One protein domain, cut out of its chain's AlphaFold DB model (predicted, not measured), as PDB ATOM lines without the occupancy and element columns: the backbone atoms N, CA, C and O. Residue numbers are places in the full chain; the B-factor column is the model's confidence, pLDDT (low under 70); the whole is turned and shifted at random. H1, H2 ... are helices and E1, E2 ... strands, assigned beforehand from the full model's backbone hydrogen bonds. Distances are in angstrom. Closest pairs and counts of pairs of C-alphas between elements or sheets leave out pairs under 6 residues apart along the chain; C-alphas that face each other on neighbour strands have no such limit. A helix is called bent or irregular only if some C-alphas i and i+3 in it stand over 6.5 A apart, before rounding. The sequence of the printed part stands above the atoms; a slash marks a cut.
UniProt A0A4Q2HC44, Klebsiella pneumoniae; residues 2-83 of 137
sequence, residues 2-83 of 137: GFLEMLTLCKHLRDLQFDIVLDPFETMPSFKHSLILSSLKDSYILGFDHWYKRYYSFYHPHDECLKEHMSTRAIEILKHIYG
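This is residues 2 to 83 of the 137 residues of a protein of Klebsiella pneumoniae (UniProt A0A4Q2HC44). A short pair of parallel strands, E1 and E2, lies in the middle, with the helices H1 and H2 side by side at one end of the domain and H4 at the other end. The small helix H3 packs on H2 near E2, and a long stretch with no named element, residues 56 to 71, leads from it to H4. The printed part has 82 residues with four named helices and two named strands, in the order H1, E1, H2, E2, H3, H4. The class is mostly helix, and the sheet has the order E1, E2, all parallel. The whole is compact, with a radius of gyration of the C-alphas of 13.4 A and spans of 39 by 27 by 20 A.

H1, residues 2 to 15, begins at C-alpha 2 at (17.621, 26.516, 238.309) and is 20.2 A long from first to last C-alpha. E1 follows with residues 20 to 23, and H2 with residues 31 to 39, 12.3 A. E2 is residues 44 to 47, with C-alpha 44 at (34.903, 20.317, 258.158). H3, residues 50 to 55, is irregular: C-alphas 51 and 54 are 8.0 A apart. H4, residues 72 to 82, is 15.3 A long and ends at C-alpha 82 at (31.659, 17.853, 272.087).

E1 and E2 are parallel neighbours, with 18 degrees between their directions. N 21 and O 44 are 2.8 A apart, and N 46 and O 21 are 2.9 A apart, both within hydrogen-bond range. E1, H2 and E2 form a strand-helix-strand unit, two parallel neighbour strands with a helix between them along the chain, and its crossover is right-handed. Residues 46 to 47 of E2 also pair, parallel, with residues 58 to 59. H1 and H2 touch, at a shallow tilt of 22 degrees, the same way; their closest C-alphas are those of Cys 10 and Ser 39, 5.6 A apart. H2 and H3 touch, the same way, at a shallow tilt of 34 degrees, only just short of steep; their closest C-alphas, those of Leu 37 and Tyr 55, are 6.1 A apart. The closest C-alphas of E2 and H3, those of Gly 47 and Lys 53, are 7.1 A apart. H4 touches no helix and is only just apart from E2, at 8.1 A between the closest C-alphas, and from E1, at 8.2 A. In H1, H2 and H4 every O i to N i+4 pair is within hydrogen-bond range; in H3 0 of 2 are, beside 2 of 3 O i to N i+3 pairs.

The two C-alphas farthest apart are those of Gly 2 and Gly 83, at 39.9 A. The printed part has no cut. The link from H3 to H4, 16 residues, is long. The mean pLDDT of the printed part is 89.2, and residues 26 to 27 are under 70.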
ATOM      1  N   GLY A   2      17.170  27.150 237.050       77.50
ATOM      2  CA  GLY A   2      17.621  26.516 238.309       77.50
ATOM      3  C   GLY A   2      19.122  26.182 238.463       77.50
ATOM      4  O   GLY A   2      19.597  26.036 239.582       77.50
ATOM      5  N   PHE A   3      19.899  26.050 237.381       83.50
ATOM      6  CA  PHE A   3      21.349  25.787 237.488       83.50
ATOM      7  C   PHE A   3      22.150  27.032 237.895       83.50
ATOM      8  O   PHE A   3      23.082  26.935 238.688       83.50
ATOM      9  N   LEU A   4      21.764  28.209 237.390       87.81
ATOM     10  CA  LEU A   4      22.417  29.469 237.748       87.81
ATOM     11  C   LEU A   4      22.162  29.811 239.221       87.81
ATOM     12  O   LEU A   4      23.092  30.175 239.928       87.81
ATOM     13  N   GLU A   5      20.932  29.606 239.696       92.31
ATOM     14  CA  GLU A   5      20.569  29.751 241.112       92.31
ATOM     15  C   GLU A   5      21.423  28.850 242.014       92.31
ATOM     16  O   GLU A   5      21.930  29.306 243.036       92.31
ATOM     17  N   MET A   6      21.659  27.598 241.603       92.12
ATOM     18  CA  MET A   6      22.536  26.678 242.334       92.12
ATOM     19  C   MET A   6      23.982  27.170 242.405       92.12
ATOM     20  O   MET A   6      24.596  27.080 243.464       92.12
ATOM     21  N   LEU A   7      24.536  27.697 241.309       93.75
ATOM     22  CA  LEU A   7      25.894  28.251 241.313       93.75
ATOM     23  C   LEU A   7      25.998  29.497 242.196       93.75
ATOM     24  O   LEU A   7      26.969  29.634 242.939       93.75
ATOM     25  N   THR A   8      24.990  30.371 242.155       95.56
ATOM     26  CA  THR A   8      24.902  31.544 243.030       95.56
ATOM     27  C   THR A   8      24.854  31.131 244.498       95.56
ATOM     28  O   THR A   8      25.603  31.680 245.301       95.56
ATOM     29  N   LEU A   9      24.047  30.121 244.839       94.94
ATOM     30  CA  LEU A   9      23.996  29.561 246.189       94.94
ATOM     31  C   LEU A   9      25.354  28.986 246.612       94.94
ATOM     32  O   LEU A   9      25.843  29.316 247.683       94.94
ATOM     33  N   CYS A  10      25.994  28.177 245.764       95.75
ATOM     34  CA  CYS A  10      27.302  27.582 246.067       95.75
ATOM     35  C   CYS A  10      28.382  28.644 246.303       95.75
ATOM     36  O   CYS A  10      29.229  28.482 247.178       95.75
ATOM     37  N   LYS A  11      28.360  29.737 245.529       95.94
ATOM     38  CA  LYS A  11      29.259  30.870 245.751       95.94
ATOM     39  C   LYS A  11      28.970  31.532 247.098       95.94
ATOM     40  O   LYS A  11      29.883  31.691 247.895       95.94
ATOM     41  N   HIS A  12      27.704  31.850 247.360       96.25
ATOM     42  CA  HIS A  12      27.295  32.490 248.605       96.25
ATOM     43  C   HIS A  12      27.686  31.668 249.841       96.25
ATOM     44  O   HIS A  12      28.274  32.210 250.768       96.25
ATOM     45  N   LEU A  13      27.421  30.360 249.835       95.12
ATOM     46  CA  LEU A  13      27.770  29.468 250.942       95.12
ATOM     47  C   LEU A  13      29.284  29.384 251.170       95.12
ATOM     48  O   LEU A  13      29.723  29.340 252.315       95.12
ATOM     49  N   ARG A  14      30.088  29.397 250.100       94.62
ATOM     50  CA  ARG A  14      31.551  29.420 250.212       94.62
ATOM     51  C   ARG A  14      32.057  30.715 250.843       94.62
ATOM     52  O   ARG A  14      32.957  30.670 251.675       94.62
ATOM     53  N   ASP A  15      31.469  31.845 250.460       95.81
ATOM     54  CA  ASP A  15      31.854  33.165 250.968       95.81
ATOM     55  C   ASP A  15      31.557  33.317 252.477       95.81
ATOM     56  O   ASP A  15      32.179  34.147 253.135       95.81
ATOM     57  N   LEU A  16      30.654  32.501 253.043       95.56
ATOM     58  CA  LEU A  16      30.336  32.488 254.478       95.56
ATOM     59  C   LEU A  16      31.372  31.762 255.356       95.56
ATOM     60  O   LEU A  16      31.342  31.957 256.565       95.56
ATOM     61  N   GLN A  17      32.270  30.959 254.774       92.75
ATOM     62  CA  GLN A  17      33.385  30.293 255.472       92.75
ATOM     63  C   GLN A  17      32.988  29.545 256.760       92.75
ATOM     64  O   GLN A  17      33.435  29.869 257.855       92.75
ATOM     65  N   PHE A  18      32.156  28.512 256.633       96.19
ATOM     66  CA  PHE A  18      31.784  27.679 257.777       96.19
ATOM     67  C   PHE A  18      32.975  26.869 258.308       96.19
ATOM     68  O   PHE A  18      33.668  26.218 257.527       96.19
ATOM     69  N   ASP A  19      33.156  26.818 259.628       94.38
ATOM     70  CA  ASP A  19      34.115  25.895 260.252       94.38
ATOM     71  C   ASP A  19      33.629  24.443 260.152       94.38
ATOM     72  O   ASP A  19      34.376  23.540 259.771       94.38
ATOM     73  N   ILE A  20      32.345  24.227 260.465       94.88
ATOM     74  CA  ILE A  20      31.686  22.920 260.481       94.88
ATOM     75  C   ILE A  20      30.420  22.982 259.627       94.88
ATOM     76  O   ILE A  20      29.589  23.877 259.779       94.88
ATOM     77  N   VAL A  21      30.250  21.981 258.769       95.38
ATOM     78  CA  VAL A  21      29.042  21.742 257.976       95.38
ATOM     79  C   VAL A  21      28.471  20.393 258.389       95.38
ATOM     80  O   VAL A  21      29.161  19.375 258.353       95.38
ATOM     81  N   LEU A  22      27.198  20.390 258.778       94.31
ATOM     82  CA  LEU A  22      26.456  19.173 259.083       94.31
ATOM     83  C   LEU A  22      25.619  18.791 257.866       94.31
ATOM     84  O   LEU A  22      24.761  19.569 257.449       94.31
ATOM     85  N   ASP A  23      25.836  17.589 257.339       92.25
ATOM     86  CA  ASP A  23      24.961  16.967 256.346       92.25
ATOM     87  C   ASP A  23      24.207  15.786 256.982       92.25
ATOM     88  O   ASP A  23      24.634  14.629 256.887       92.25
ATOM     89  N   PRO A  24      23.105  16.064 257.705       81.81
ATOM     90  CA  PRO A  24      22.352  15.042 258.415       81.81
ATOM     91  C   PRO A  24      21.387  14.283 257.496       81.81
ATOM     92  O   PRO A  24      20.544  13.549 258.009       81.81
ATOM     93  N   PHE A  25      21.406  14.513 256.181       70.94
ATOM     94  CA  PHE A  25      20.373  14.010 255.287       70.94
ATOM     95  C   PHE A  25      20.782  12.715 254.603       70.94
ATOM     96  O   PHE A  25      21.702  12.714 253.799       70.94
ATOM     97  N   GLU A  26      19.986  11.664 254.787       65.12
ATOM     98  CA  GLU A  26      19.916  10.577 253.814       65.12
ATOM     99  C   GLU A  26      18.960  11.022 252.698       65.12
ATOM    100  O   GLU A  26      17.735  11.034 252.852       65.12
ATOM    101  N   THR A  27      19.520  11.514 251.592       65.44
ATOM    102  CA  THR A  27      18.728  12.011 250.458       65.44
ATOM    103  C   THR A  27      18.876  11.095 249.266       65.44
ATOM    104  O   THR A  27      19.886  10.426 249.081       65.44
ATOM    105  N   MET A  28      17.880  11.107 248.376       76.06
ATOM    106  CA  MET A  28      18.091  10.526 247.056       76.06
ATOM    107  C   MET A  28      19.295  11.226 246.396       76.06
ATOM    108  O   MET A  28      19.309  12.465 246.345       76.06
ATOM    109  N   PRO A  29      20.285  10.474 245.877       82.88
ATOM    110  CA  PRO A  29      21.471  11.051 245.267       82.88
ATOM    111  C   PRO A  29      21.120  12.091 244.205       82.88
ATOM    112  O   PRO A  29      20.342  11.831 243.287       82.88
ATOM    113  N   SER A  30      21.696  13.285 244.318       88.75
ATOM    114  CA  SER A  30      21.451  14.378 243.391       88.75
ATOM    115  C   SER A  30      22.727  15.149 243.082       88.75
ATOM    116  O   SER A  30      23.574  15.416 243.940       88.75
ATOM    117  N   PHE A  31      22.841  15.567 241.821       89.56
ATOM    118  CA  PHE A  31      23.948  16.402 241.368       89.56
ATOM    119  C   PHE A  31      23.995  17.749 242.109       89.56
ATOM    120  O   PHE A  31      25.072  18.257 242.402       89.56
ATOM    121  N   LYS A  32      22.827  18.306 242.462       90.38
ATOM    122  CA  LYS A  32      22.725  19.566 243.212       90.38
ATOM    123  C   LYS A  32      23.367  19.455 244.593       90.38
ATOM    124  O   LYS A  32      24.122  20.344 244.969       90.38
ATOM    125  N   HIS A  33      23.113  18.358 245.304       91.62
ATOM    126  CA  HIS A  33      23.702  18.130 246.618       91.62
ATOM    127  C   HIS A  33      25.226  17.949 246.511       91.62
ATOM    128  O   HIS A  33      25.982  18.647 247.181       91.62
ATOM    129  N   SER A  34      25.688  17.135 245.554       92.56
ATOM    130  CA  SER A  34      27.124  17.011 245.245       92.56
ATOM    131  C   SER A  34      27.805  18.360 244.978       92.56
ATOM    132  O   SER A  34      28.945  18.567 245.392       92.56
ATOM    133  N   LEU A  35      27.127  19.283 244.286       93.81
ATOM    134  CA  LEU A  35      27.668  20.607 243.982       93.81
ATOM    135  C   LEU A  35      27.805  21.479 245.239       93.81
ATOM    136  O   LEU A  35      28.832  22.137 245.398       93.81
ATOM    137  N   ILE A  36      26.813  21.442 246.137       94.06
ATOM    138  CA  ILE A  36      26.859  22.153 247.422       94.06
ATOM    139  C   ILE A  36      28.028  21.636 248.266       94.06
ATOM    140  O   ILE A  36      28.879  22.431 248.659       94.06
ATOM    141  N   LEU A  37      28.132  20.319 248.468       94.94
ATOM    142  CA  LEU A  37      29.205  19.723 249.275       94.94
ATOM    143  C   LEU A  37      30.591  20.031 248.694       94.94
ATOM    144  O   LEU A  37      31.498  20.436 249.411       94.94
ATOM    145  N   SER A  38      30.739  19.941 247.369       94.75
ATOM    146  CA  SER A  38      31.981  20.313 246.680       94.75
ATOM    147  C   SER A  38      32.343  21.793 246.869       94.75
ATOM    148  O   SER A  38      33.519  22.145 246.973       94.75
ATOM    149  N   SER A  39      31.343  22.678 246.941       95.50
ATOM    150  CA  SER A  39      31.568  24.108 247.166       95.50
ATOM    151  C   SER A  39      32.029  24.451 248.584       95.50
ATOM    152  O   SER A  39      32.617  25.518 248.757       95.50
ATOM    153  N   LEU A  40      31.804  23.538 249.534       96.38
ATOM    154  CA  LEU A  40      32.116  23.642 250.960       96.38
ATOM    155  C   LEU A  40      33.303  22.761 251.379       96.38
ATOM    156  O   LEU A  40      33.539  22.566 252.564       96.38
ATOM    157  N   LYS A  41      34.069  22.227 250.420       93.50
ATOM    158  CA  LYS A  41      35.185  21.291 250.660       93.50
ATOM    159  C   LYS A  41      36.285  21.803 251.605       93.50
ATOM    160  O   LYS A  41      37.097  21.005 252.058       93.50
ATOM    161  N   ASP A  42      36.356  23.118 251.811       94.38
ATOM    162  CA  ASP A  42      37.351  23.759 252.674       94.38
ATOM    163  C   ASP A  42      36.883  23.805 254.150       94.38
ATOM    164  O   ASP A  42      37.676  24.120 255.033       94.38
ATOM    165  N   SER A  43      35.620  23.456 254.422       96.62
ATOM    166  CA  SER A  43      35.037  23.290 255.760       96.62
ATOM    167  C   SER A  43      35.191  21.855 256.277       96.62
ATOM    168  O   SER A  43      35.345  20.912 255.498       96.62
ATOM    169  N   TYR A  44      35.062  21.656 257.592       96.50
ATOM    170  CA  TYR A  44      34.903  20.317 258.158       96.50
ATOM    171  C   TYR A  44      33.473  19.812 257.938       96.50
ATOM    172  O   TYR A  44      32.531  20.294 258.568       96.50
ATOM    173  N   ILE A  45      33.294  18.835 257.052       96.12
ATOM    174  CA  ILE A  45      31.973  18.286 256.730       96.12
ATOM    175  C   ILE A  45      31.759  16.971 257.488       96.12
ATOM    176  O   ILE A  45      32.436  15.975 257.208       96.12
ATOM    177  N   LEU A  46      30.793  16.965 258.410       95.31
ATOM    178  CA  LEU A  46      30.276  15.768 259.074       95.31
ATOM    179  C   LEU A  46      29.014  15.302 258.345       95.31
ATOM    180  O   LEU A  46      27.991  15.988 258.380       95.31
ATOM    181  N   GLY A  47      29.086  14.139 257.700       93.44
ATOM    182  CA  GLY A  47      27.984  13.604 256.904       93.44
ATOM    183  C   GLY A  47      27.595  12.174 257.265       93.44
ATOM    184  O   GLY A  47      28.409  11.396 257.769       93.44
ATOM    185  N   PHE A  48      26.336  11.835 256.981       91.19
ATOM    186  CA  PHE A  48      25.710  10.562 257.365       91.19
ATOM    187  C   PHE A  48      25.270   9.704 256.166       91.19
ATOM    188  O   PHE A  48      24.993   8.520 256.321       91.19
ATOM    189  N   ASP A  49      25.260  10.271 254.956       89.56
ATOM    190  CA  ASP A  49      24.814   9.577 253.741       89.56
ATOM    191  C   ASP A  49      25.977   8.938 252.968       89.56
ATOM    192  O   ASP A  49      26.903   9.610 252.494       89.56
ATOM    193  N   HIS A  50      25.912   7.615 252.809       88.69
ATOM    194  CA  HIS A  50      26.956   6.819 252.174       88.69
ATOM    195  C   HIS A  50      27.246   7.240 250.721       88.69
ATOM    196  O   HIS A  50      28.376   7.078 250.247       88.69
ATOM    197  N   TRP A  51      26.262   7.789 249.997       90.06
ATOM    198  CA  TRP A  51      26.404   8.178 248.591       90.06
ATOM    199  C   TRP A  51      27.357   9.356 248.398       90.06
ATOM    200  O   TRP A  51      28.002   9.472 247.351       90.06
ATOM    201  N   TYR A  52      27.485  10.213 249.410       92.12
ATOM    202  CA  TYR A  52      28.318  11.412 249.362       92.12
ATOM    203  C   TYR A  52      29.558  11.322 250.253       92.12
ATOM    204  O   TYR A  52      30.288  12.302 250.368       92.12
ATOM    205  N   LYS A  53      29.877  10.135 250.784       92.50
ATOM    206  CA  LYS A  53      31.049   9.873 251.638       92.50
ATOM    207  C   LYS A  53      32.350  10.518 251.146       92.50
ATOM    208  O   LYS A  53      33.144  10.992 251.947       92.50
ATOM    209  N   ARG A  54      32.562  10.566 249.826       94.00
ATOM    210  CA  ARG A  54      33.758  11.165 249.200       94.00
ATOM    211  C   ARG A  54      33.901  12.680 249.386       94.00
ATOM    212  O   ARG A  54      34.971  13.208 249.113       94.00
ATOM    213  N   TYR A  55      32.824  13.370 249.745       94.62
ATOM    214  CA  TYR A  55      32.817  14.813 249.966       94.62
ATOM    215  C   TYR A  55      32.944  15.177 251.445       94.62
ATOM    216  O   TYR A  55      33.128  16.348 251.754       94.62
ATOM    217  N   TYR A  56      32.831  14.207 252.353       95.31
ATOM    218  CA  TYR A  56      32.858  14.472 253.782       95.31
ATOM    219  C   TYR A  56      34.280  14.451 254.326       95.31
ATOM    220  O   TYR A  56      35.101  13.622 253.930       95.31
ATOM    221  N   SER A  57      34.542  15.315 255.301       96.38
ATOM    222  CA  SER A  57      35.732  15.209 256.144       96.38
ATOM    223  C   SER A  57      35.602  14.022 257.097       96.38
ATOM    224  O   SER A  57      36.581  13.326 257.358       96.38
ATOM    225  N   PHE A  58      34.384  13.762 257.583       95.06
ATOM    226  CA  PHE A  58      34.062  12.590 258.382       95.06
ATOM    227  C   PHE A  58      32.706  12.008 257.996       95.06
ATOM    228  O   PHE A  58      31.706  12.716 257.894       95.06
ATOM    229  N   TYR A  59      32.686  10.691 257.815       93.19
ATOM    230  CA  TYR A  59      31.483   9.931 257.524       93.19
ATOM    231  C   TYR A  59      31.065   9.113 258.740       93.19
ATOM    232  O   TYR A  59      31.822   8.244 259.179       93.19
ATOM    233  N   HIS A  60      29.855   9.357 259.234       91.00
ATOM    234  CA  HIS A  60      29.274   8.596 260.329       91.00
ATOM    235  C   HIS A  60      28.251   7.577 259.793       91.00
ATOM    236  O   HIS A  60      27.214   7.979 259.268       91.00
ATOM    237  N   PRO A  61      28.463   6.259 259.971       87.88
ATOM    238  CA  PRO A  61      27.601   5.212 259.411       87.88
ATOM    239  C   PRO A  61      26.336   4.964 260.255       87.88
ATOM    240  O   PRO A  61      25.903   3.822 260.392       87.88
ATOM    241  N   HIS A  62      25.765   6.012 260.868       83.38
ATOM    242  CA  HIS A  62      24.625   5.888 261.800       83.38
ATOM    243  C   HIS A  62      23.464   5.143 261.134       83.38
ATOM    244  O   HIS A  62      22.949   4.147 261.644       83.38
ATOM    245  N   ASP A  63      23.126   5.600 259.932       76.12
ATOM    246  CA  ASP A  63      21.914   5.200 259.237       76.12
ATOM    247  C   ASP A  63      22.081   3.906 258.420       76.12
ATOM    248  O   ASP A  63      21.085   3.288 258.056       76.12
ATOM    249  N   GLU A  64      23.308   3.405 258.203       78.12
ATOM    250  CA  GLU A  64      23.551   2.223 257.351       78.12
ATOM    251  C   GLU A  64      22.837   0.957 257.848       78.12
ATOM    252  O   GLU A  64      22.501   0.069 257.063       78.12
ATOM    253  N   CYS A  65      22.610   0.850 259.158       72.62
ATOM    254  CA  CYS A  65      21.951  -0.307 259.757       72.62
ATOM    255  C   CYS A  65      20.461  -0.089 260.055       72.62
ATOM    256  O   CYS A  65      19.797  -1.065 260.400       72.62
ATOM    257  N   LEU A  66      19.947   1.149 259.976       71.44
ATOM    258  CA  LEU A  66      18.563   1.524 260.326       71.44
ATOM    259  C   LEU A  66      18.074   0.952 261.677       71.44
ATOM    260  O   LEU A  66      16.894   0.649 261.857       71.44
ATOM    261  N   LYS A  67      18.995   0.743 262.626       78.25
ATOM    262  CA  LYS A  67      18.708   0.097 263.921       78.25
ATOM    263  C   LYS A  67      18.185   1.066 264.968       78.25
ATOM    264  O   LYS A  67      17.633   0.634 265.977       78.25
ATOM    265  N   GLU A  68      18.376   2.354 264.737       79.69
ATOM    266  CA  GLU A  68      18.061   3.401 265.689       79.69
ATOM    267  C   GLU A  68      17.069   4.401 265.105       79.69
ATOM    268  O   GLU A  68      16.899   4.534 263.893       79.69
ATOM    269  N   HIS A  69      16.382   5.109 265.996       81.56
ATOM    270  CA  HIS A  69      15.464   6.164 265.604       81.56
ATOM    271  C   HIS A  69      16.249   7.360 265.043       81.56
ATOM    272  O   HIS A  69      17.223   7.780 265.655       81.56
ATOM    273  N   MET A  70      15.794   7.984 263.949       79.25
ATOM    274  CA  MET A  70      16.509   9.113 263.316       79.25
ATOM    275  C   MET A  70      16.829  10.273 264.277       79.25
ATOM    276  O   MET A  70      17.793  11.002 264.067       79.25
ATOM    277  N   SER A  71      16.047  10.455 265.346       81.56
ATOM    278  CA  SER A  71      16.335  11.487 266.352       81.56
ATOM    279  C   SER A  71      17.633  11.239 267.129       81.56
ATOM    280  O   SER A  71      18.196  12.196 267.656       81.56
ATOM    281  N   THR A  72      18.138   9.998 267.204       85.69
ATOM    282  CA  THR A  72      19.424   9.715 267.863       85.69
ATOM    283  C   THR A  72      20.602  10.264 267.059       85.69
ATOM    284  O   THR A  72      21.665  10.484 267.632       85.69
ATOM    285  N   ARG A  73      20.415  10.621 265.776       87.12
ATOM    286  CA  ARG A  73      21.439  11.297 264.962       87.12
ATOM    287  C   ARG A  73      21.913  12.602 265.594       87.12
ATOM    288  O   ARG A  73      23.103  12.892 265.572       87.12
ATOM    289  N   ALA A  74      21.006  13.366 266.206       87.06
ATOM    290  CA  ALA A  74      21.371  14.592 266.913       87.06
ATOM    291  C   ALA A  74      22.339  14.309 268.074       87.06
ATOM    292  O   ALA A  74      23.267  15.079 268.298       87.06
ATOM    293  N   ILE A  75      22.167  13.183 268.772       87.19
ATOM    294  CA  ILE A  75      23.058  12.766 269.859       87.19
ATOM    295  C   ILE A  75      24.437  12.419 269.301       87.19
ATOM    296  O   ILE A  75      25.432  12.880 269.848       87.19
ATOM    297  N   GLU A  76      24.508  11.666 268.203       88.69
ATOM    298  CA  GLU A  76      25.790  11.311 267.583       88.69
ATOM    299  C   GLU A  76      26.524  12.539 267.026       88.69
ATOM    300  O   GLU A  76      27.733  12.660 267.202       88.69
ATOM    301  N   ILE A  77      25.805  13.515 266.458       90.38
ATOM    302  CA  ILE A  77      26.381  14.816 266.081       90.38
ATOM    303  C   ILE A  77      26.981  15.513 267.308       90.38
ATOM    304  O   ILE A  77      28.116  15.985 267.262       90.38
ATOM    305  N   LEU A  78      26.236  15.581 268.413       89.94
ATOM    306  CA  LEU A  78      26.699  16.250 269.628       89.94
ATOM    307  C   LEU A  78      27.895  15.531 270.261       89.94
ATOM    308  O   LEU A  78      28.852  16.200 270.647       89.94
ATOM    309  N   LYS A  79      27.889  14.195 270.306       90.00
ATOM    310  CA  LYS A  79      29.037  13.393 270.754       90.00
ATOM    311  C   LYS A  79      30.264  13.625 269.886       90.00
ATOM    312  O   LYS A  79      31.369  13.742 270.401       90.00
ATOM    313  N   HIS A  80      30.074  13.719 268.575       90.00
ATOM    314  CA  HIS A  80      31.166  13.960 267.641       90.00
ATOM    315  C   HIS A  80      31.806  15.337 267.848       90.00
ATOM    316  O   HIS A  80      33.026  15.462 267.818       90.00
ATOM    317  N   ILE A  81      30.991  16.370 268.078       88.31
ATOM    318  CA  ILE A  81      31.467  17.751 268.244       88.31
ATOM    319  C   ILE A  81      32.040  17.993 269.648       88.31
ATOM    320  O   ILE A  81      33.073  18.646 269.784       88.31
ATOM    321  N   TYR A  82      31.374  17.496 270.691       89.19
ATOM    322  CA  TYR A  82      31.659  17.853 272.087       89.19
ATOM    323  C   TYR A  82      32.245  16.705 272.925       89.19
ATOM    324  O   TYR A  82      32.616  16.926 274.077       89.19
ATOM    325  N   GLY A  83      32.359  15.498 272.368       89.62
ATOM    326  CA  GLY A  83      32.804  14.296 273.072       89.62
ATOM    327  C   GLY A  83      31.695  13.603 273.869       89.62
ATOM    328  O   GLY A  83      30.512  13.922 273.767       89.62
TER     329      GLY A  83